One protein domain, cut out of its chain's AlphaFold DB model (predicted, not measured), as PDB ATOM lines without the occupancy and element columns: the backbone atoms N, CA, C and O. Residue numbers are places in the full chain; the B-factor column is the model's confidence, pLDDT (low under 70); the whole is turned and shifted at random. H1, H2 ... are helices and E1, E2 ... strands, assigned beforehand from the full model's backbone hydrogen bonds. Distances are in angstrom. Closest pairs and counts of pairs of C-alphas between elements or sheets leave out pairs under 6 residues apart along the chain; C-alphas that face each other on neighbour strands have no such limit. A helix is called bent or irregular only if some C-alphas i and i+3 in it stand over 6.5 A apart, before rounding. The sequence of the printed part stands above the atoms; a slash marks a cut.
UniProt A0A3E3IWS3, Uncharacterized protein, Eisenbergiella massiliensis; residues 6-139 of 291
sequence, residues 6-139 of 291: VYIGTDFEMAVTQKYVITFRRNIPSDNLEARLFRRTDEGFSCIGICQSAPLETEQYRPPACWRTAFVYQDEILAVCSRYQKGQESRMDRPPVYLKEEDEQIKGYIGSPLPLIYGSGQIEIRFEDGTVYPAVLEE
ATOM      1  N   VAL A   6     358.872 317.270 331.993       97.88
ATOM      2  CA  VAL A   6     360.051 316.483 331.631       97.88
ATOM      3  C   VAL A   6     359.696 315.560 330.475       97.88
ATOM      4  O   VAL A   6     358.724 314.809 330.553       97.88
ATOM      5  N   TYR A   7     360.514 315.588 329.428       97.06
ATOM      6  CA  TYR A   7     360.409 314.714 328.272       97.06
ATOM      7  C   TYR A   7     361.646 313.832 328.174       97.06
ATOM      8  O   TYR A   7     362.768 314.339 328.160       97.06
ATOM      9  N   ILE A   8     361.447 312.521 328.071       97.38
ATOM     10  CA  ILE A   8     362.538 311.545 328.001       97.38
ATOM     11  C   ILE A   8     362.366 310.683 326.751       97.38
ATOM     12  O   ILE A   8     361.268 310.247 326.401       97.38
ATOM     13  N   GLY A   9     363.475 310.461 326.058       95.81
ATOM     14  CA  GLY A   9     363.585 309.620 324.875       95.81
ATOM     15  C   GLY A   9     364.901 308.856 324.875       95.81
ATOM     16  O   GLY A   9     365.739 309.037 325.754       95.81
ATOM     17  N   THR A  10     365.108 307.987 323.888       96.31
ATOM     18  CA  THR A  10     366.430 307.379 323.685       96.31
ATOM     19  C   THR A  10     367.416 308.455 323.237       96.31
ATOM     20  O   THR A  10     367.132 309.187 322.293       96.31
ATOM     21  N   ASP A  11     368.555 308.539 323.922       97.44
ATOM     22  CA  ASP A  11     369.624 309.510 323.674       97.44
ATOM     23  C   ASP A  11     369.205 310.980 323.848       97.44
ATOM     24  O   ASP A  11     369.906 311.876 323.380       97.44
ATOM     25  N   PHE A  12     368.087 311.237 324.542       97.56
ATOM     26  CA  PHE A  12     367.521 312.576 324.708       97.56
ATOM     27  C   PHE A  12     366.761 312.769 326.025       97.56
ATOM     28  O   PHE A  12     365.949 311.930 326.420       97.56
ATOM     29  N   GLU A  13     366.963 313.914 326.668       97.75
ATOM     30  CA  GLU A  13     366.199 314.361 327.833       97.75
ATOM     31  C   GLU A  13     365.962 315.874 327.749       97.75
ATOM     32  O   GLU A  13     366.827 316.623 327.293       97.75
ATOM     33  N   MET A  14     364.785 316.340 328.161       97.62
ATOM     34  CA  MET A  14     364.419 317.750 328.083       97.62
ATOM     35  C   MET A  14     363.519 318.169 329.240       97.62
ATOM     36  O   MET A  14     362.524 317.511 329.523       97.62
ATOM     37  N   ALA A  15     363.823 319.309 329.851       98.25
ATOM     38  CA  ALA A  15     362.982 319.954 330.853       98.25
ATOM     39  C   ALA A  15     362.408 321.253 330.286       98.25
ATOM     40  O   ALA A  15     363.156 322.085 329.778       98.25
ATOM     41  N   VAL A  16     361.089 321.429 330.374       97.69
ATOM     42  CA  VAL A  16     360.343 322.555 329.796       97.69
ATOM     43  C   VAL A  16     359.587 323.292 330.896       97.69
ATOM     44  O   VAL A  16     358.707 322.719 331.533       97.69
ATOM     45  N   THR A  17     359.867 324.578 331.078       97.81
ATOM     46  CA  THR A  17     359.108 325.495 331.948       97.81
ATOM     47  C   THR A  17     358.421 326.560 331.097       97.81
ATOM     48  O   THR A  17     358.495 326.530 329.865       97.81
ATOM     49  N   GLN A  18     357.736 327.521 331.718       95.81
ATOM     50  CA  GLN A  18     357.181 328.648 330.963       95.81
ATOM     51  C   GLN A  18     358.273 329.541 330.353       95.81
ATOM     52  O   GLN A  18     358.090 330.077 329.256       95.81
ATOM     53  N   LYS A  19     359.408 329.695 331.051       97.00
ATOM     54  CA  LYS A  19     360.483 330.629 330.679       97.00
ATOM     55  C   LYS A  19     361.683 329.960 330.006       97.00
ATOM     56  O   LYS A  19     362.339 330.606 329.189       97.00
ATOM     57  N   TYR A  20     361.958 328.694 330.306       98.38
ATOM     58  CA  TYR A  20     363.186 328.016 329.895       98.38
ATOM     59  C   TYR A  20     362.941 326.606 329.369       98.38
ATOM     60  O   TYR A  20     362.013 325.920 329.791       98.38
ATOM     61  N   VAL A  21     363.821 326.162 328.474       98.56
ATOM     62  CA  VAL A  21     363.958 324.751 328.103       98.56
ATOM     63  C   VAL A  21     365.419 324.360 328.222       98.56
ATOM     64  O   VAL A  21     366.274 325.059 327.681       98.56
ATOM     65  N   ILE A  22     365.709 323.248 328.892       98.75
ATOM     66  CA  ILE A  22     367.028 322.611 328.828       98.75
ATOM     67  C   ILE A  22     366.885 321.313 328.044       98.75
ATOM     68  O   ILE A  22     366.004 320.518 328.355       98.75
ATOM     69  N   THR A  23     367.745 321.088 327.054       98.56
ATOM     70  CA  THR A  23     367.838 319.808 326.337       98.56
ATOM     71  C   THR A  23     369.202 319.180 326.555       98.56
ATOM     72  O   THR A  23     370.203 319.891 326.521       98.56
ATOM     73  N   PHE A  24     369.241 317.858 326.659       98.56
ATOM     74  CA  PHE A  24     370.441 317.036 326.725       98.56
ATOM     75  C   PHE A  24     370.336 315.937 325.674       98.56
ATOM     76  O   PHE A  24     369.299 315.277 325.586       98.56
ATOM     77  N   ARG A  25     371.385 315.722 324.879       97.56
ATOM     78  CA  ARG A  25     371.390 314.667 323.861       97.56
ATOM     79  C   ARG A  25     372.747 314.015 323.654       97.56
ATOM     80  O   ARG A  25     373.788 314.653 323.819       97.56
ATOM     81  N   ARG A  26     372.719 312.762 323.202       97.75
ATOM     82  CA  ARG A  26     373.867 312.071 322.602       97.75
ATOM     83  C   ARG A  26     373.741 312.141 321.081       97.75
ATOM     84  O   ARG A  26     372.906 311.468 320.486       97.75
ATOM     85  N   ASN A  27     374.605 312.926 320.445       96.69
ATOM     86  CA  ASN A  27     374.657 313.071 318.995       96.69
ATOM     87  C   ASN A  27     375.620 312.040 318.395       96.69
ATOM     88  O   ASN A  27     376.807 312.308 318.203       96.69
ATOM     89  N   ILE A  28     375.094 310.848 318.104       95.69
ATOM     90  CA  ILE A  28     375.883 309.725 317.574       95.69
ATOM     91  C   ILE A  28     376.593 310.079 316.251       95.69
ATOM     92  O   ILE A  28     377.792 309.819 316.160       95.69
ATOM     93  N   PRO A  29     375.936 310.690 315.239       95.38
ATOM     94  CA  PRO A  29     376.609 311.025 313.980       95.38
ATOM     95  C   PRO A  29     377.801 311.971 314.133       95.38
ATOM     96  O   PRO A  29     378.765 311.865 313.379       95.38
ATOM     97  N   SER A  30     377.733 312.893 315.099       94.44
ATOM     98  CA  SER A  30     378.768 313.909 315.324       94.44
ATOM     99  C   SER A  30     379.743 313.552 316.448       94.44
ATOM    100  O   SER A  30     380.559 314.396 316.821       94.44
ATOM    101  N   ASP A  31     379.634 312.341 317.001       97.25
ATOM    102  CA  ASP A  31     380.443 311.834 318.112       97.25
ATOM    103  C   ASP A  31     380.574 312.825 319.283       97.25
ATOM    104  O   ASP A  31     381.670 313.160 319.737       97.25
ATOM    105  N   ASN A  32     379.445 313.368 319.749       97.69
ATOM    106  CA  ASN A  32     379.443 314.288 320.882       97.69
ATOM    107  C   ASN A  32     378.205 314.164 321.772       97.69
ATOM    108  O   ASN A  32     377.176 313.597 321.398       97.69
ATOM    109  N   LEU A  33     378.326 314.714 322.975       98.50
ATOM    110  CA  LEU A  33     377.199 315.035 323.841       98.50
ATOM    111  C   LEU A  33     376.912 316.526 323.732       98.50
ATOM    112  O   LEU A  33     377.844 317.320 323.604       98.50
ATOM    113  N   GLU A  34     375.644 316.901 323.823       98.44
ATOM    114  CA  GLU A  34     375.220 318.290 323.713       98.44
ATOM    115  C   GLU A  34     374.161 318.630 324.761       98.44
ATOM    116  O   GLU A  34     373.154 317.932 324.882       98.44
ATOM    117  N   ALA A  35     374.373 319.733 325.475       98.69
ATOM    118  CA  ALA A  35     373.356 320.409 326.260       98.69
ATOM    119  C   ALA A  35     373.024 321.764 325.618       98.69
ATOM    120  O   ALA A  35     373.924 322.466 325.148       98.69
ATOM    121  N   ARG A  36     371.750 322.166 325.623       98.56
ATOM    122  CA  ARG A  36     371.322 323.515 325.218       98.56
ATOM    123  C   ARG A  36     370.365 324.114 326.232       98.56
ATOM    124  O   ARG A  36     369.507 323.408 326.758       98.56
ATOM    125  N   LEU A  37     370.484 325.421 326.436       98.81
ATOM    126  CA  LEU A  37     369.537 326.246 327.170       98.81
ATOM    127  C   LEU A  37     368.817 327.169 326.194       98.81
ATOM    128  O   LEU A  37     369.437 327.967 325.489       98.81
ATOM    129  N   PHE A  38     367.494 327.099 326.206       98.50
ATOM    130  CA  PHE A  38     366.623 327.994 325.468       98.50
ATOM    131  C   PHE A  38     365.857 328.891 326.432       98.50
ATOM    132  O   PHE A  38     365.433 328.456 327.505       98.50
ATOM    133  N   ARG A  39     365.620 330.131 326.012       97.81
ATOM    134  CA  ARG A  39     364.784 331.102 326.718       97.81
ATOM    135  C   ARG A  39     363.559 331.438 325.884       97.81
ATOM    136  O   ARG A  39     363.637 331.530 324.658       97.81
ATOM    137  N   ARG A  40     362.426 331.614 326.556       96.50
ATOM    138  CA  ARG A  40     361.170 332.035 325.942       96.50
ATOM    139  C   ARG A  40     361.314 333.420 325.302       96.50
ATOM    140  O   ARG A  40     361.884 334.326 325.907       96.50
ATOM    141  N   THR A  41     360.766 333.570 324.106       94.56
ATOM    142  CA  THR A  41     360.616 334.816 323.345       94.56
ATOM    143  C   THR A  41     359.172 334.930 322.843       94.56
ATOM    144  O   THR A  41     358.373 334.001 323.007       94.56
ATOM    145  N   ASP A  42     358.835 336.047 322.199       91.19
ATOM    146  CA  ASP A  42     357.515 336.243 321.580       91.19
ATOM    147  C   ASP A  42     357.250 335.249 320.434       91.19
ATOM    148  O   ASP A  42     356.109 334.859 320.186       91.19
ATOM    149  N   GLU A  43     358.311 334.784 319.768       88.94
ATOM    150  CA  GLU A  43     358.254 333.855 318.631       88.94
ATOM    151  C   GLU A  43     358.365 332.375 319.043       88.94
ATOM    152  O   GLU A  43     358.237 331.482 318.205       88.94
ATOM    153  N   GLY A  44     358.588 332.081 320.329       93.19
ATOM    154  CA  GLY A  44     358.742 330.717 320.833       93.19
ATOM    155  C   GLY A  44     359.878 330.590 321.839       93.19
ATOM    156  O   GLY A  44     359.873 331.249 322.870       93.19
ATOM    157  N   PHE A  45     360.827 329.695 321.584       96.56
ATOM    158  CA  PHE A  45     362.023 329.518 322.408       96.56
ATOM    159  C   PHE A  45     363.255 329.708 321.537       96.56
ATOM    160  O   PHE A  45     363.304 329.156 320.440       96.56
ATOM    161  N   SER A  46     364.240 330.445 322.039       97.19
ATOM    162  CA  SER A  46     365.486 330.741 321.337       97.19
ATOM    163  C   SER A  46     366.682 330.278 322.164       97.19
ATOM    164  O   SER A  46     366.714 330.481 323.382       97.19
ATOM    165  N   CYS A  47     367.638 329.614 321.518       98.25
ATOM    166  CA  CYS A  47     368.849 329.104 322.144       98.25
ATOM    167  C   CYS A  47     369.719 330.265 322.641       98.25
ATOM    168  O   CYS A  47     370.106 331.135 321.862       98.25
ATOM    169  N   ILE A  48     370.037 330.273 323.934       98.19
ATOM    170  CA  ILE A  48     370.905 331.277 324.569       98.19
ATOM    171  C   ILE A  48     372.197 330.675 325.130       98.19
ATOM    172  O   ILE A  48     373.094 331.415 325.527       98.19
ATOM    173  N   GLY A  49     372.298 329.345 325.146       98.44
ATOM    174  CA  GLY A  49     373.455 328.620 325.640       98.44
ATOM    175  C   GLY A  49     373.559 327.238 325.013       98.44
ATOM    176  O   GLY A  49     372.556 326.544 324.859       98.44
ATOM    177  N   ILE A  50     374.774 326.819 324.681       98.62
ATOM    178  CA  ILE A  50     375.077 325.482 324.171       98.62
ATOM    179  C   ILE A  50     376.426 325.007 324.713       98.62
ATOM    180  O   ILE A  50     377.388 325.774 324.770       98.62
ATOM    181  N   CYS A  51     376.493 323.732 325.086       98.50
ATOM    182  CA  CYS A  51     377.713 323.034 325.470       98.50
ATOM    183  C   CYS A  51     377.800 321.705 324.717       98.50
ATOM    184  O   CYS A  51     376.916 320.861 324.834       98.50
ATOM    185  N   GLN A  52     378.875 321.503 323.961       98.19
ATOM    186  CA  GLN A  52     379.205 320.244 323.307       98.19
ATOM    187  C   GLN A  52     380.498 319.670 323.880       98.19
ATOM    188  O   GLN A  52     381.457 320.401 324.136       98.19
ATOM    189  N   SER A  53     380.547 318.350 324.016       97.50
ATOM    190  CA  SER A  53     381.740 317.614 324.433       97.50
ATOM    191  C   SER A  53     381.996 316.431 323.517       97.50
ATOM    192  O   SER A  53     381.070 315.665 323.255       97.50
ATOM    193  N   ALA A  54     383.239 316.265 323.071       96.00
ATOM    194  CA  ALA A  54     383.644 315.173 322.189       96.00
ATOM    195  C   ALA A  54     384.907 314.451 322.705       96.00
ATOM    196  O   ALA A  54     385.807 315.113 323.244       96.00
ATOM    197  N   PRO A  55     385.031 313.126 322.500       95.31
ATOM    198  CA  PRO A  55     384.037 312.241 321.867       95.31
ATOM    199  C   PRO A  55     382.794 312.029 322.748       95.31
ATOM    200  O   PRO A  55     382.768 312.476 323.899       95.31
ATOM    201  N   LEU A  56     381.762 311.362 322.218       94.31
ATOM    202  CA  LEU A  56     380.660 310.903 323.061       94.31
ATOM    203  C   LEU A  56     381.183 309.864 324.053       94.31
ATOM    204  O   LEU A  56     382.053 309.056 323.732       94.31
ATOM    205  N   GLU A  57     380.622 309.854 325.258       94.94
ATOM    206  CA  GLU A  57     381.033 308.912 326.294       94.94
ATOM    207  C   GLU A  57     379.838 308.476 327.148       94.94
ATOM    208  O   GLU A  57     378.844 309.193 327.308       94.94
ATOM    209  N   THR A  58     379.922 307.248 327.654       93.00
ATOM    210  CA  THR A  58     378.902 306.618 328.501       93.00
ATOM    211  C   THR A  58     379.436 306.197 329.866       93.00
ATOM    212  O   THR A  58     378.651 305.828 330.742       93.00
ATOM    213  N   GLU A  59     380.754 306.262 330.052       88.94
ATOM    214  CA  GLU A  59     381.441 305.975 331.304       88.94
ATOM    215  C   GLU A  59     381.790 307.253 332.079       88.94
ATOM    216  O   GLU A  59     382.143 308.280 331.504       88.94
ATOM    217  N   GLN A  60     381.718 307.166 333.407       87.81
ATOM    218  CA  GLN A  60     382.125 308.246 334.306       87.81
ATOM    219  C   GLN A  60     383.654 308.412 334.326       87.81
ATOM    220  O   GLN A  60     384.411 307.510 333.964       87.81
ATOM    221  N   TYR A  61     384.095 309.569 334.804       84.00
ATOM    222  CA  TYR A  61     385.470 309.985 335.065       84.00
ATOM    223  C   TYR A  61     386.364 310.080 333.830       84.00
ATOM    224  O   TYR A  61     387.590 310.030 333.930       84.00
ATOM    225  N   ARG A  62     385.752 310.263 332.659       84.06
ATOM    226  CA  ARG A  62     386.464 310.504 331.406       84.06
ATOM    227  C   ARG A  62     386.343 311.976 331.011       84.06
ATOM    228  O   ARG A  62     385.242 312.438 330.694       84.06
ATOM    229  N   PRO A  63     387.446 312.741 331.039       87.38
ATOM    230  CA  PRO A  63     387.423 314.095 330.517       87.38
ATOM    231  C   PRO A  63     387.360 314.055 328.985       87.38
ATOM    232  O   PRO A  63     388.057 313.247 328.363       87.38
ATOM    233  N   PRO A  64     386.572 314.931 328.347       91.12
ATOM    234  CA  PRO A  64     386.503 314.959 326.897       91.12
ATOM    235  C   PRO A  64     387.763 315.582 326.299       91.12
ATOM    236  O   PRO A  64     388.443 316.416 326.906       91.12
ATOM    237  N   ALA A  65     388.045 315.198 325.058       91.62
ATOM    238  CA  ALA A  65     389.150 315.736 324.278       91.62
ATOM    239  C   ALA A  65     388.863 317.155 323.764       91.62
ATOM    240  O   ALA A  65     389.790 317.903 323.452       91.62
ATOM    241  N   CYS A  66     387.590 317.524 323.646       94.31
ATOM    242  CA  CYS A  66     387.163 318.817 323.145       94.31
ATOM    243  C   CYS A  66     385.894 319.269 323.864       94.31
ATOM    244  O   CYS A  66     384.938 318.498 323.965       94.31
ATOM    245  N   TRP A  67     385.879 320.528 324.287       96.19
ATOM    246  CA  TRP A  67     384.674 321.257 324.655       96.19
ATOM    247  C   TRP A  67     384.405 322.328 323.618       96.19
ATOM    248  O   TRP A  67     385.331 322.994 323.162       96.19
ATOM    249  N   ARG A  68     383.142 322.544 323.286       97.81
ATOM    250  CA  ARG A  68     382.713 323.707 322.517       97.81
ATOM    251  C   ARG A  68     381.556 324.331 323.269       97.81
ATOM    252  O   ARG A  68     380.599 323.636 323.597       97.81
ATOM    253  N   THR A  69     381.623 325.621 323.546       98.38
ATOM    254  CA  THR A  69     380.565 326.334 324.264       98.38
ATOM    255  C   THR A  69     380.228 327.632 323.562       98.38
ATOM    256  O   THR A  69     381.135 328.313 323.095       98.38
ATOM    257  N   ALA A  70     378.956 328.012 323.552       98.38
ATOM    258  CA  ALA A  70     378.547 329.385 323.288       98.38
ATOM    259  C   ALA A  70     377.475 329.810 324.287       98.38
ATOM    260  O   ALA A  70     376.601 329.013 324.625       98.38
ATOM    261  N   PHE A  71     377.541 331.054 324.755       98.12
ATOM    262  CA  PHE A  71     376.546 331.617 325.665       98.12
ATOM    263  C   PHE A  71     376.435 333.135 325.501       98.12
ATOM    264  O   PHE A  71     377.413 333.793 325.135       98.12
ATOM    265  N   VAL A  72     375.245 333.680 325.767       96.00
ATOM    266  CA  VAL A  72     374.975 335.126 325.741       96.00
ATOM    267  C   VAL A  72     375.240 335.743 327.119       96.00
ATOM    268  O   VAL A  72     374.455 335.548 328.045       96.00
ATOM    269  N   TYR A  73     376.307 336.532 327.247       93.69
ATOM    270  CA  TYR A  73     376.629 337.313 328.445       93.69
ATOM    271  C   TYR A  73     376.503 338.803 328.132       93.69
ATOM    272  O   TYR A  73     377.238 339.307 327.293       93.69
ATOM    273  N   GLN A  74     375.606 339.524 328.816       87.56
ATOM    274  CA  GLN A  74     375.428 340.978 328.626       87.56
ATOM    275  C   GLN A  74     375.271 341.379 327.142       87.56
ATOM    276  O   GLN A  74     375.920 342.305 326.671       87.56
ATOM    277  N   ASP A  75     374.445 340.634 326.402       86.69
ATOM    278  CA  ASP A  75     374.200 340.795 324.958       86.69
ATOM    279  C   ASP A  75     375.387 340.462 324.026       86.69
ATOM    280  O   ASP A  75     375.242 340.499 322.803       86.69
ATOM    281  N   GLU A  76     376.534 340.041 324.566       92.75
ATOM    282  CA  GLU A  76     377.668 339.512 323.802       92.75
ATOM    283  C   GLU A  76     377.631 337.979 323.759       92.75
ATOM    284  O   GLU A  76     377.352 337.314 324.756       92.75
ATOM    285  N   ILE A  77     377.958 337.391 322.605       96.56
ATOM    286  CA  ILE A  77     378.111 335.937 322.490       96.56
ATOM    287  C   ILE A  77     379.579 335.584 322.699       96.56
ATOM    288  O   ILE A  77     380.421 335.920 321.866       96.56
ATOM    289  N   LEU A  78     379.871 334.850 323.771       96.75
ATOM    290  CA  LEU A  78     381.180 334.238 323.973       96.75
ATOM    291  C   LEU A  78     381.138 332.801 323.457       96.75
ATOM    292  O   LEU A  78     380.443 331.967 324.037       96.75
ATOM    293  N   ALA A  79     381.883 332.520 322.386       97.75
ATOM    294  CA  ALA A  79     381.975 331.200 321.773       97.75
ATOM    295  C   ALA A  79     383.417 330.676 321.817       97.75
ATOM    296  O   ALA A  79     384.335 331.316 321.307       97.75
ATOM    297  N   VAL A  80     383.619 329.521 322.449       97.50
ATOM    298  CA  VAL A  80     384.946 328.979 322.760       97.50
ATOM    299  C   VAL A  80     385.007 327.499 322.413       97.50
ATOM    300  O   VAL A  80     384.148 326.720 322.821       97.50
ATOM    301  N   CYS A  81     386.073 327.101 321.728       97.00
ATOM    302  CA  CYS A  81     386.512 325.722 321.588       97.00
ATOM    303  C   CYS A  81     387.713 325.502 322.514       97.00
ATOM    304  O   CYS A  81     388.690 326.244 322.472       97.00
ATOM    305  N   SER A  82     387.638 324.495 323.379       94.81
ATOM    306  CA  SER A  82     388.697 324.127 324.316       94.81
ATOM    307  C   SER A  82     389.189 322.722 323.978       94.81
ATOM    308  O   SER A  82     388.454 321.751 324.154       94.81
ATOM    309  N   ARG A  83     390.428 322.587 323.493       93.00
ATOM    310  CA  ARG A  83     390.997 321.299 323.055       93.00
ATOM    311  C   ARG A  83     392.045 320.775 324.018       93.00
ATOM    312  O   ARG A  83     392.925 321.513 324.456       93.00
ATOM    313  N   TYR A  84     391.968 319.482 324.299       86.81
ATOM    314  CA  TYR A  84     392.923 318.769 325.133       86.81
ATOM    315  C   TYR A  84     394.338 318.859 324.559       86.81
ATOM    316  O   TYR A  84     394.568 318.575 323.377       86.81
ATOM    317  N   GLN A  85     395.311 319.201 325.402       80.31
ATOM    318  CA  GLN A  85     396.708 319.241 324.990       80.31
ATOM    319  C   GLN A  85     397.324 317.831 324.985       80.31
ATOM    320  O   GLN A  85     397.568 317.215 326.025       80.31
ATOM    321  N   LYS A  86     397.605 317.306 323.785       69.75
ATOM    322  CA  LYS A  86     398.197 315.971 323.584       69.75
ATOM    323  C   LYS A  86     399.509 315.815 324.370       69.75
ATOM    324  O   LYS A  86     400.383 316.674 324.293       69.75
ATOM    325  N   GLY A  87     399.663 314.688 325.069       68.81
ATOM    326  CA  GLY A  87     400.863 314.362 325.854       68.81
ATOM    327  C   GLY A  87     400.760 314.669 327.349       68.81
ATOM    328  O   GLY A  87     401.670 314.316 328.092       68.81
ATOM    329  N   GLN A  88     399.658 315.268 327.807       68.50
ATOM    330  CA  GLN A  88     399.327 315.282 329.230       68.50
ATOM    331  C   GLN A  88     398.780 313.917 329.664       68.50
ATOM    332  O   GLN A  88     398.105 313.233 328.890       68.50
ATOM    333  N   GLU A  89     399.086 313.517 330.894       64.88
ATOM    334  CA  GLU A  89     398.442 312.387 331.556       64.88
ATOM    335  C   GLU A  89     397.177 312.914 332.242       64.88
ATOM    336  O   GLU A  89     397.255 313.846 333.046       64.88
ATOM    337  N   SER A  90     396.016 312.354 331.906       60.00
ATOM    338  CA  SER A  90     394.775 312.676 332.607       60.00
ATOM    339  C   SER A  90     394.778 311.971 333.961       60.00
ATOM    340  O   SER A  90     394.944 310.752 334.026       60.00
ATOM    341  N   ARG A  91     394.616 312.733 335.044       65.06
ATOM    342  CA  ARG A  91     394.468 312.199 336.400       65.06
ATOM    343  C   ARG A  91     393.271 312.852 337.080       65.06
ATOM    344  O   ARG A  91     392.984 314.017 336.823       65.06
ATOM    345  N   MET A  92     392.588 312.125 337.965       58.00
ATOM    346  CA  MET A  92     391.440 312.677 338.702       58.00
ATOM    347  C   MET A  92     391.813 313.889 339.568       58.00
ATOM    348  O   MET A  92     391.007 314.797 339.719       58.00
ATOM    349  N   ASP A  93     393.028 313.919 340.115       66.44
ATOM    350  CA  ASP A  93     393.540 314.995 340.972       66.44
ATOM    351  C   ASP A  93     394.130 316.177 340.184       66.44
ATOM    352  O   ASP A  93     394.448 317.217 340.764       66.44
ATOM    353  N   ARG A  94     394.281 316.037 338.861       67.69
ATOM    354  CA  ARG A  94     394.864 317.057 337.992       67.69
ATOM    355  C   ARG A  94     394.011 317.231 336.733       67.69
ATOM    356  O   ARG A  94     394.208 316.481 335.773       67.69
ATOM    357  N   PRO A  95     393.090 318.215 336.707       67.69
ATOM    358  CA  PRO A  95     392.249 318.442 335.543       67.69
ATOM    359  C   PRO A  95     393.107 318.697 334.295       67.69
ATOM    360  O   PRO A  95     394.185 319.296 334.401       67.69
ATOM    361  N   PRO A  96     392.649 318.256 333.111       76.38
ATOM    362  CA  PRO A  96     393.347 318.534 331.868       76.38
ATOM    363  C   PRO A  96     393.514 320.028 331.620       76.38
ATOM    364  O   PRO A  96     392.622 320.824 331.915       76.38
ATOM    365  N   VAL A  97     394.628 320.398 330.993       84.81
ATOM    366  CA  VAL A  97     394.776 321.743 330.445       84.81
ATOM    367  C   VAL A  97     394.210 321.750 329.031       84.81
ATOM    368  O   VAL A  97     394.608 320.952 328.176       84.81
ATOM    369  N   TYR A  98     393.295 322.682 328.789       89.56
ATOM    370  CA  TYR A  98     392.714 322.903 327.477       89.56
ATOM    371  C   TYR A  98     393.268 324.175 326.842       89.56
ATOM    372  O   TYR A  98     393.373 325.219 327.488       89.56
ATOM    373  N   LEU A  99     393.581 324.095 325.553       91.75
ATOM    374  CA  LEU A  99     393.868 325.261 324.727       91.75
ATOM    375  C   LEU A  99     392.542 325.849 324.252       91.75
ATOM    376  O   LEU A  99     391.768 325.143 323.606       91.75
ATOM    377  N   LYS A 100     392.287 327.112 324.603       94.38
ATOM    378  CA  LYS A 100     391.068 327.842 324.237       94.38
ATOM    379  C   LYS A 100     391.287 328.626 322.938       94.38
ATOM    380  O   LYS A 100     392.271 329.353 322.817       94.38
ATOM    381  N   GLU A 101     390.356 328.501 322.004       95.12
ATOM    382  CA  GLU A 101     390.270 329.262 320.752       95.12
ATOM    383  C   GLU A 101     388.825 329.736 320.527       95.12
ATOM    384  O   GLU A 101     387.889 329.166 321.089       95.12
ATOM    385  N   GLU A 102     388.632 330.789 319.735       95.75
ATOM    386  CA  GLU A 102     387.292 331.241 319.338       95.75
ATOM    387  C   GLU A 102     386.632 330.209 318.410       95.75
ATOM    388  O   GLU A 102     387.297 329.592 317.576       95.75
ATOM    389  N   ASP A 103     385.321 330.012 318.554       95.69
ATOM    390  CA  ASP A 103     384.567 329.022 317.783       95.69
ATOM    391  C   ASP A 103     383.335 329.641 317.110       95.69
ATOM    392  O   ASP A 103     382.215 329.614 317.623       95.69
ATOM    393  N   GLU A 104     383.531 330.182 315.911       93.62
ATOM    394  CA  GLU A 104     382.444 330.810 315.150       93.62
ATOM    395  C   GLU A 104     381.364 329.815 314.698       93.62
ATOM    396  O   GLU A 104     380.223 330.208 314.462       93.62
ATOM    397  N   GLN A 105     381.675 328.519 314.593       93.06
ATOM    398  CA  GLN A 105     380.667 327.539 314.192       93.06
ATOM    399  C   GLN A 105     379.664 327.299 315.326       93.06
ATOM    400  O   GLN A 105     378.464 327.251 315.056       93.06
ATOM    401  N   ILE A 106     380.113 327.164 316.581       96.12
ATOM    402  CA  ILE A 106     379.172 326.947 317.692       96.12
ATOM    403  C   ILE A 106     378.359 328.205 318.027       96.12
ATOM    404  O   ILE A 106     377.204 328.114 318.448       96.12
ATOM    405  N   LYS A 107     378.913 329.386 317.746       95.50
ATOM    406  CA  LYS A 107     378.200 330.666 317.825       95.50
ATOM    407  C   LYS A 107     376.921 330.684 316.985       95.50
ATOM    408  O   LYS A 107     375.922 331.248 317.418       95.50
ATOM    409  N   GLY A 108     376.926 330.014 315.828       94.88
ATOM    410  CA  GLY A 108     375.780 329.932 314.916       94.88
ATOM    411  C   GLY A 108     374.542 329.225 315.483       94.88
ATOM    412  O   GLY A 108     373.462 329.369 314.916       94.88
ATOM    413  N   TYR A 109     374.662 328.489 316.596       95.62
ATOM    414  CA  TYR A 109     373.504 327.893 317.272       95.62
ATOM    415  C   TYR A 109     372.785 328.871 318.204       95.62
ATOM    416  O   TYR A 109     371.631 328.628 318.555       95.62
ATOM    417  N   ILE A 110     373.425 329.963 318.625       97.62
ATOM    418  CA  ILE A 110     372.765 330.979 319.445       97.62
ATOM    419  C   ILE A 110     371.711 331.695 318.600       97.62
ATOM    420  O   ILE A 110     371.943 332.034 317.444       97.62
ATOM    421  N   GLY A 111     370.526 331.894 319.170       96.44
ATOM    422  CA  GLY A 111     369.370 332.435 318.462       96.44
ATOM    423  C   GLY A 111     368.493 331.371 317.795       96.44
ATOM    424  O   GLY A 111     367.326 331.655 317.525       96.44
ATOM    425  N   SER A 112     369.003 330.149 317.574       95.69
ATOM    426  CA  SER A 112     368.244 329.075 316.912       95.69
ATOM    427  C   SER A 112     366.944 328.743 317.661       95.69
ATOM    428  O   SER A 112     366.927 328.738 318.900       95.69
ATOM    429  N   PRO A 113     365.834 328.493 316.943       95.50
ATOM    430  CA  PRO A 113     364.576 328.145 317.582       95.50
ATOM    431  C   PRO A 113     364.630 326.727 318.161       95.50
ATOM    432  O   PRO A 113     365.300 325.853 317.615       95.50
ATOM    433  N   LEU A 114     363.866 326.463 319.224       92.62
ATOM    434  CA  LEU A 114     363.654 325.092 319.701       92.62
ATOM    435  C   LEU A 114     362.940 324.266 318.609       92.62
ATOM    436  O   LEU A 114     361.795 324.584 318.264       92.62
ATOM    437  N   PRO A 115     363.553 323.198 318.072       83.62
ATOM    438  CA  PRO A 115     363.063 322.617 316.832       83.62
ATOM    439  C   PRO A 115     362.081 321.461 317.083       83.62
ATOM    440  O   PRO A 115     362.408 320.280 316.949       83.62
ATOM    441  N   LEU A 116     360.857 321.817 317.475       85.81
ATOM    442  CA  LEU A 116     359.789 320.870 317.810       85.81
ATOM    443  C   LEU A 116     358.929 320.475 316.606       85.81
ATOM    444  O   LEU A 116     358.457 321.326 315.852       85.81
ATOM    445  N   ILE A 117     358.623 319.183 316.513       80.94
ATOM    446  CA  ILE A 117     357.660 318.581 315.592       80.94
ATOM    447  C   ILE A 117     356.654 317.775 316.426       80.94
ATOM    448  O   ILE A 117     357.029 316.963 317.270       80.94
ATOM    449  N   TYR A 118     355.356 318.008 316.217       75.75
ATOM    450  CA  TYR A 118     354.299 317.297 316.944       75.75
ATOM    451  C   TYR A 118     353.850 316.058 316.166       75.75
ATOM    452  O   TYR A 118     353.396 316.177 315.026       75.75
ATOM    453  N   GLY A 119     353.936 314.891 316.807       63.97
ATOM    454  CA  GLY A 119     353.331 313.639 316.354       63.97
ATOM    455  C   GLY A 119     352.081 313.276 317.166       63.97
ATOM    456  O   GLY A 119     351.703 313.954 318.125       63.97
ATOM    457  N   SER A 120     351.414 312.181 316.801       55.50
ATOM    458  CA  SER A 120     350.258 311.654 317.537       55.50
ATOM    459  C   SER A 120     350.690 311.006 318.864       55.50
ATOM    460  O   SER A 120     350.944 309.805 318.909       55.50
ATOM    461  N   GLY A 121     350.775 311.795 319.941       63.66
ATOM    462  CA  GLY A 121     351.046 311.315 321.309       63.66
ATOM    463  C   GLY A 121     352.525 311.239 321.714       63.66
ATOM    464  O   GLY A 121     352.828 310.833 322.831       63.66
ATOM    465  N   GLN A 122     353.436 311.653 320.834       79.75
ATOM    466  CA  GLN A 122     354.868 311.818 321.094       79.75
ATOM    467  C   GLN A 122     355.326 313.147 320.494       79.75
ATOM    468  O   GLN A 122     354.740 313.622 319.513       79.75
ATOM    469  N   ILE A 123     356.365 313.740 321.076       90.75
ATOM    470  CA  ILE A 123     357.059 314.862 320.444       90.75
ATOM    471  C   ILE A 123     358.300 314.340 319.729       90.75
ATOM    472  O   ILE A 123     358.965 313.424 320.209       90.75
ATOM    473  N   GLU A 124     358.618 314.939 318.593       92.88
ATOM    474  CA  GLU A 124     359.878 314.729 317.894       92.88
ATOM    475  C   GLU A 124     360.661 316.040 317.909       92.88
ATOM    476  O   GLU A 124     360.130 317.102 317.582       92.88
ATOM    477  N   ILE A 125     361.933 315.979 318.289       92.38
ATOM    478  CA  ILE A 125     362.831 317.133 318.286       92.38
ATOM    479  C   ILE A 125     363.828 316.942 317.149       92.38
ATOM    480  O   ILE A 125     364.585 315.971 317.169       92.38
ATOM    481  N   ARG A 126     363.830 317.837 316.154       93.50
ATOM    482  CA  ARG A 126     364.706 317.744 314.973       93.50
ATOM    483  C   ARG A 126     365.779 318.822 314.987       93.50
ATOM    484  O   ARG A 126     365.515 319.949 314.601       93.50
ATOM    485  N   PHE A 127     367.001 318.479 315.354       93.62
ATOM    486  CA  PHE A 127     368.098 319.447 315.379       93.62
ATOM    487  C   PHE A 127     368.584 319.831 313.972       93.62
ATOM    488  O   PHE A 127     368.234 319.200 312.972       93.62
ATOM    489  N   GLU A 128     369.399 320.883 313.887       91.31
ATOM    490  CA  GLU A 128     369.898 321.462 312.630       91.31
ATOM    491  C   GLU A 128     370.796 320.496 311.845       91.31
ATOM    492  O   GLU A 128     370.920 320.606 310.627       91.31
ATOM    493  N   ASP A 129     371.384 319.519 312.534       90.75
ATOM    494  CA  ASP A 129     372.147 318.413 311.947       90.75
ATOM    495  C   ASP A 129     371.262 317.318 311.314       90.75
ATOM    496  O   ASP A 129     371.774 316.334 310.780       90.75
ATOM    497  N   GLY A 130     369.935 317.472 311.366       91.81
ATOM    498  CA  GLY A 130     368.957 316.533 310.823       91.81
ATOM    499  C   GLY A 130     368.638 315.348 311.738       91.81
ATOM    500  O   GLY A 130     367.768 314.547 311.389       91.81
ATOM    501  N   THR A 131     369.288 315.227 312.900       94.12
ATOM    502  CA  THR A 131     368.968 314.175 313.873       94.12
ATOM    503  C   THR A 131     367.612 314.431 314.522       94.12
ATOM    504  O   THR A 131     367.249 315.572 314.820       94.12
ATOM    505  N   VAL A 132     366.846 313.358 314.722       94.00
ATOM    506  CA  VAL A 132     365.496 313.402 315.290       94.00
ATOM    507  C   VAL A 132     365.457 312.559 316.554       94.00
ATOM    508  O   VAL A 132     365.840 311.391 316.521       94.00
ATOM    509  N   TYR A 133     364.954 313.140 317.640       95.12
ATOM    510  CA  TYR A 133     364.780 312.459 318.919       95.12
ATOM    511  C   TYR A 133     363.292 312.402 319.269       95.12
ATOM    512  O   TYR A 133     362.696 313.449 319.534       95.12
ATOM    513  N   PRO A 134     362.666 311.215 319.257       94.25
ATOM    514  CA  PRO A 134     361.340 311.043 319.827       94.25
ATOM    515  C   PRO A 134     361.428 311.076 321.356       94.25
ATOM    516  O   PRO A 134     362.303 310.437 321.942       94.25
ATOM    517  N   ALA A 135     360.508 311.784 322.007       94.56
ATOM    518  CA  ALA A 135     360.423 311.850 323.462       94.56
ATOM    519  C   ALA A 135     358.970 311.802 323.955       94.56
ATOM    520  O   ALA A 135     358.038 312.270 323.288       94.56
ATOM    521  N   VAL A 136     358.787 311.230 325.144       94.31
ATOM    522  CA  VAL A 136     357.499 311.095 325.834       94.31
ATOM    523  C   VAL A 136     357.480 312.030 327.037       94.31
ATOM    524  O   VAL A 136     358.505 312.210 327.687       94.31
ATOM    525  N   LEU A 137     356.327 312.640 327.315       95.00
ATOM    526  CA  LEU A 137     356.104 313.427 328.527       95.00
ATOM    527  C   LEU A 137     356.031 312.489 329.743       95.00
ATOM    528  O   LEU A 137     355.049 311.766 329.896       95.00
ATOM    529  N   GLU A 138     357.050 312.525 330.599       95.44
ATOM    530  CA  GLU A 138     357.186 311.657 331.782       95.44
ATOM    531  C   GLU A 138     356.723 312.330 333.077       95.44
ATOM    532  O   GLU A 138     356.187 311.691 333.984       95.44
ATOM    533  N   GLU A 139     356.905 313.644 333.171       95.75
ATOM    534  CA  GLU A 139     356.466 314.430 334.319       95.75
ATOM    535  C   GLU A 139     355.795 315.697 333.811       95.75
ATOM    536  O   GLU A 139     356.403 316.460 333.066       95.75
TER     537      GLU A 139
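AT A GLANCE: This is residues 6 to 139 of the 291 residues of an uncharacterized protein of Eisenbergiella massiliensis (UniProt A0A3E3IWS3). One long, twisted antiparallel sheet of eleven strands forms a broad wall, E8 to E2, and at one end it folds back loosely, with the small leaf E11, E10 and E9 partly over one face. On that face H1 and residues 108 to 115 run back across the wall from E8 to E9, while the loop of residues 85 to 97 lies at the far end, beyond E7 and E8. The printed part has 134 residues, with E1 to E8, H1 and E9 to E11 along the chain, and the sheet's order is E8, E7, E6, E5, E4, E3, E2, E1, E11, E10, E9. The class is mostly strand. The whole is compact, with a radius of gyration of the C-alphas of 16.0 A, and spans 51 by 35 by 25 A.

HOW THE PARTS SIT: E5, residues 44 to 54, and E4, residues 32 to 41, form a hairpin at 163 degrees, with N 35 and O 51 at 2.9 A. E6, residues 66 to 73, and E5 are a hairpin too, with N 52 and O 68 at 2.8 A. E7, residues 76 to 84, follows, with N 80 and O 69 at 2.8 A, then the edge strand E8, residues 98 to 102, with N 101 and O 81 at 2.8 A. On the other side of E4 is E3, residues 20 to 27, with N 36 and O 23 at 2.9 A, then E2, residues 12 to 16, with N 22 and O 15 at 2.9 A. E1, residues 6 to 9, is the hinge of this folded sheet, one sheet bent back into two leaves that face each other; N 14 and O 7 are 2.8 A apart. E11, residues 132 to 139, pairs in a staggered way, with E1 over residues 136 to 139, N 6 and O 139 at 2.8 A, and with E10, residues 123 to 126, over residues 132 to 135, N 125 and O 133 at 2.9 A. E9, residues 116 to 118, is the other edge strand, with N 117 and O 124 at 2.8 A. E1 to E8 form a meander, each strand the antiparallel neighbour of the one before, and so do E9 to E11. H1, residues 104 to 107, is on the sheet at a height of 7.0 A, over none of its strands, but only just: 2 of its C-alphas fall on E7 and 2 on E6. Its closest C-alphas to E7 are those of Lys 107 and Ala 79, 5.5 A apart. H1 is too short for an O i to N i+4 pair, and its one O i to N i+3 pair is not within range.

IN THESE COORDINATES: E1 begins at C-alpha 6, (360.051, 316.483, 331.631). E5 is the longest strand by residues, 29.4 A from first to last C-alpha, and bends by 56 degrees at residue 48. E4 is 28.0 A long, E7 25.8 A, E6 21.9 A and E3 21.8 A. E11 is 21.1 A long and ends at C-alpha 139, (356.466, 314.430, 334.319).

THE WHOLE: The C-alphas of Gly 87 and Ser 120, the two farthest apart, are 51.4 A apart. The printed part has no cut. The links E5 to E6 and E7 to E8 are long. The mean pLDDT of the printed part is 91.3, with residues 86 to 95 and 119 to 121 under 70.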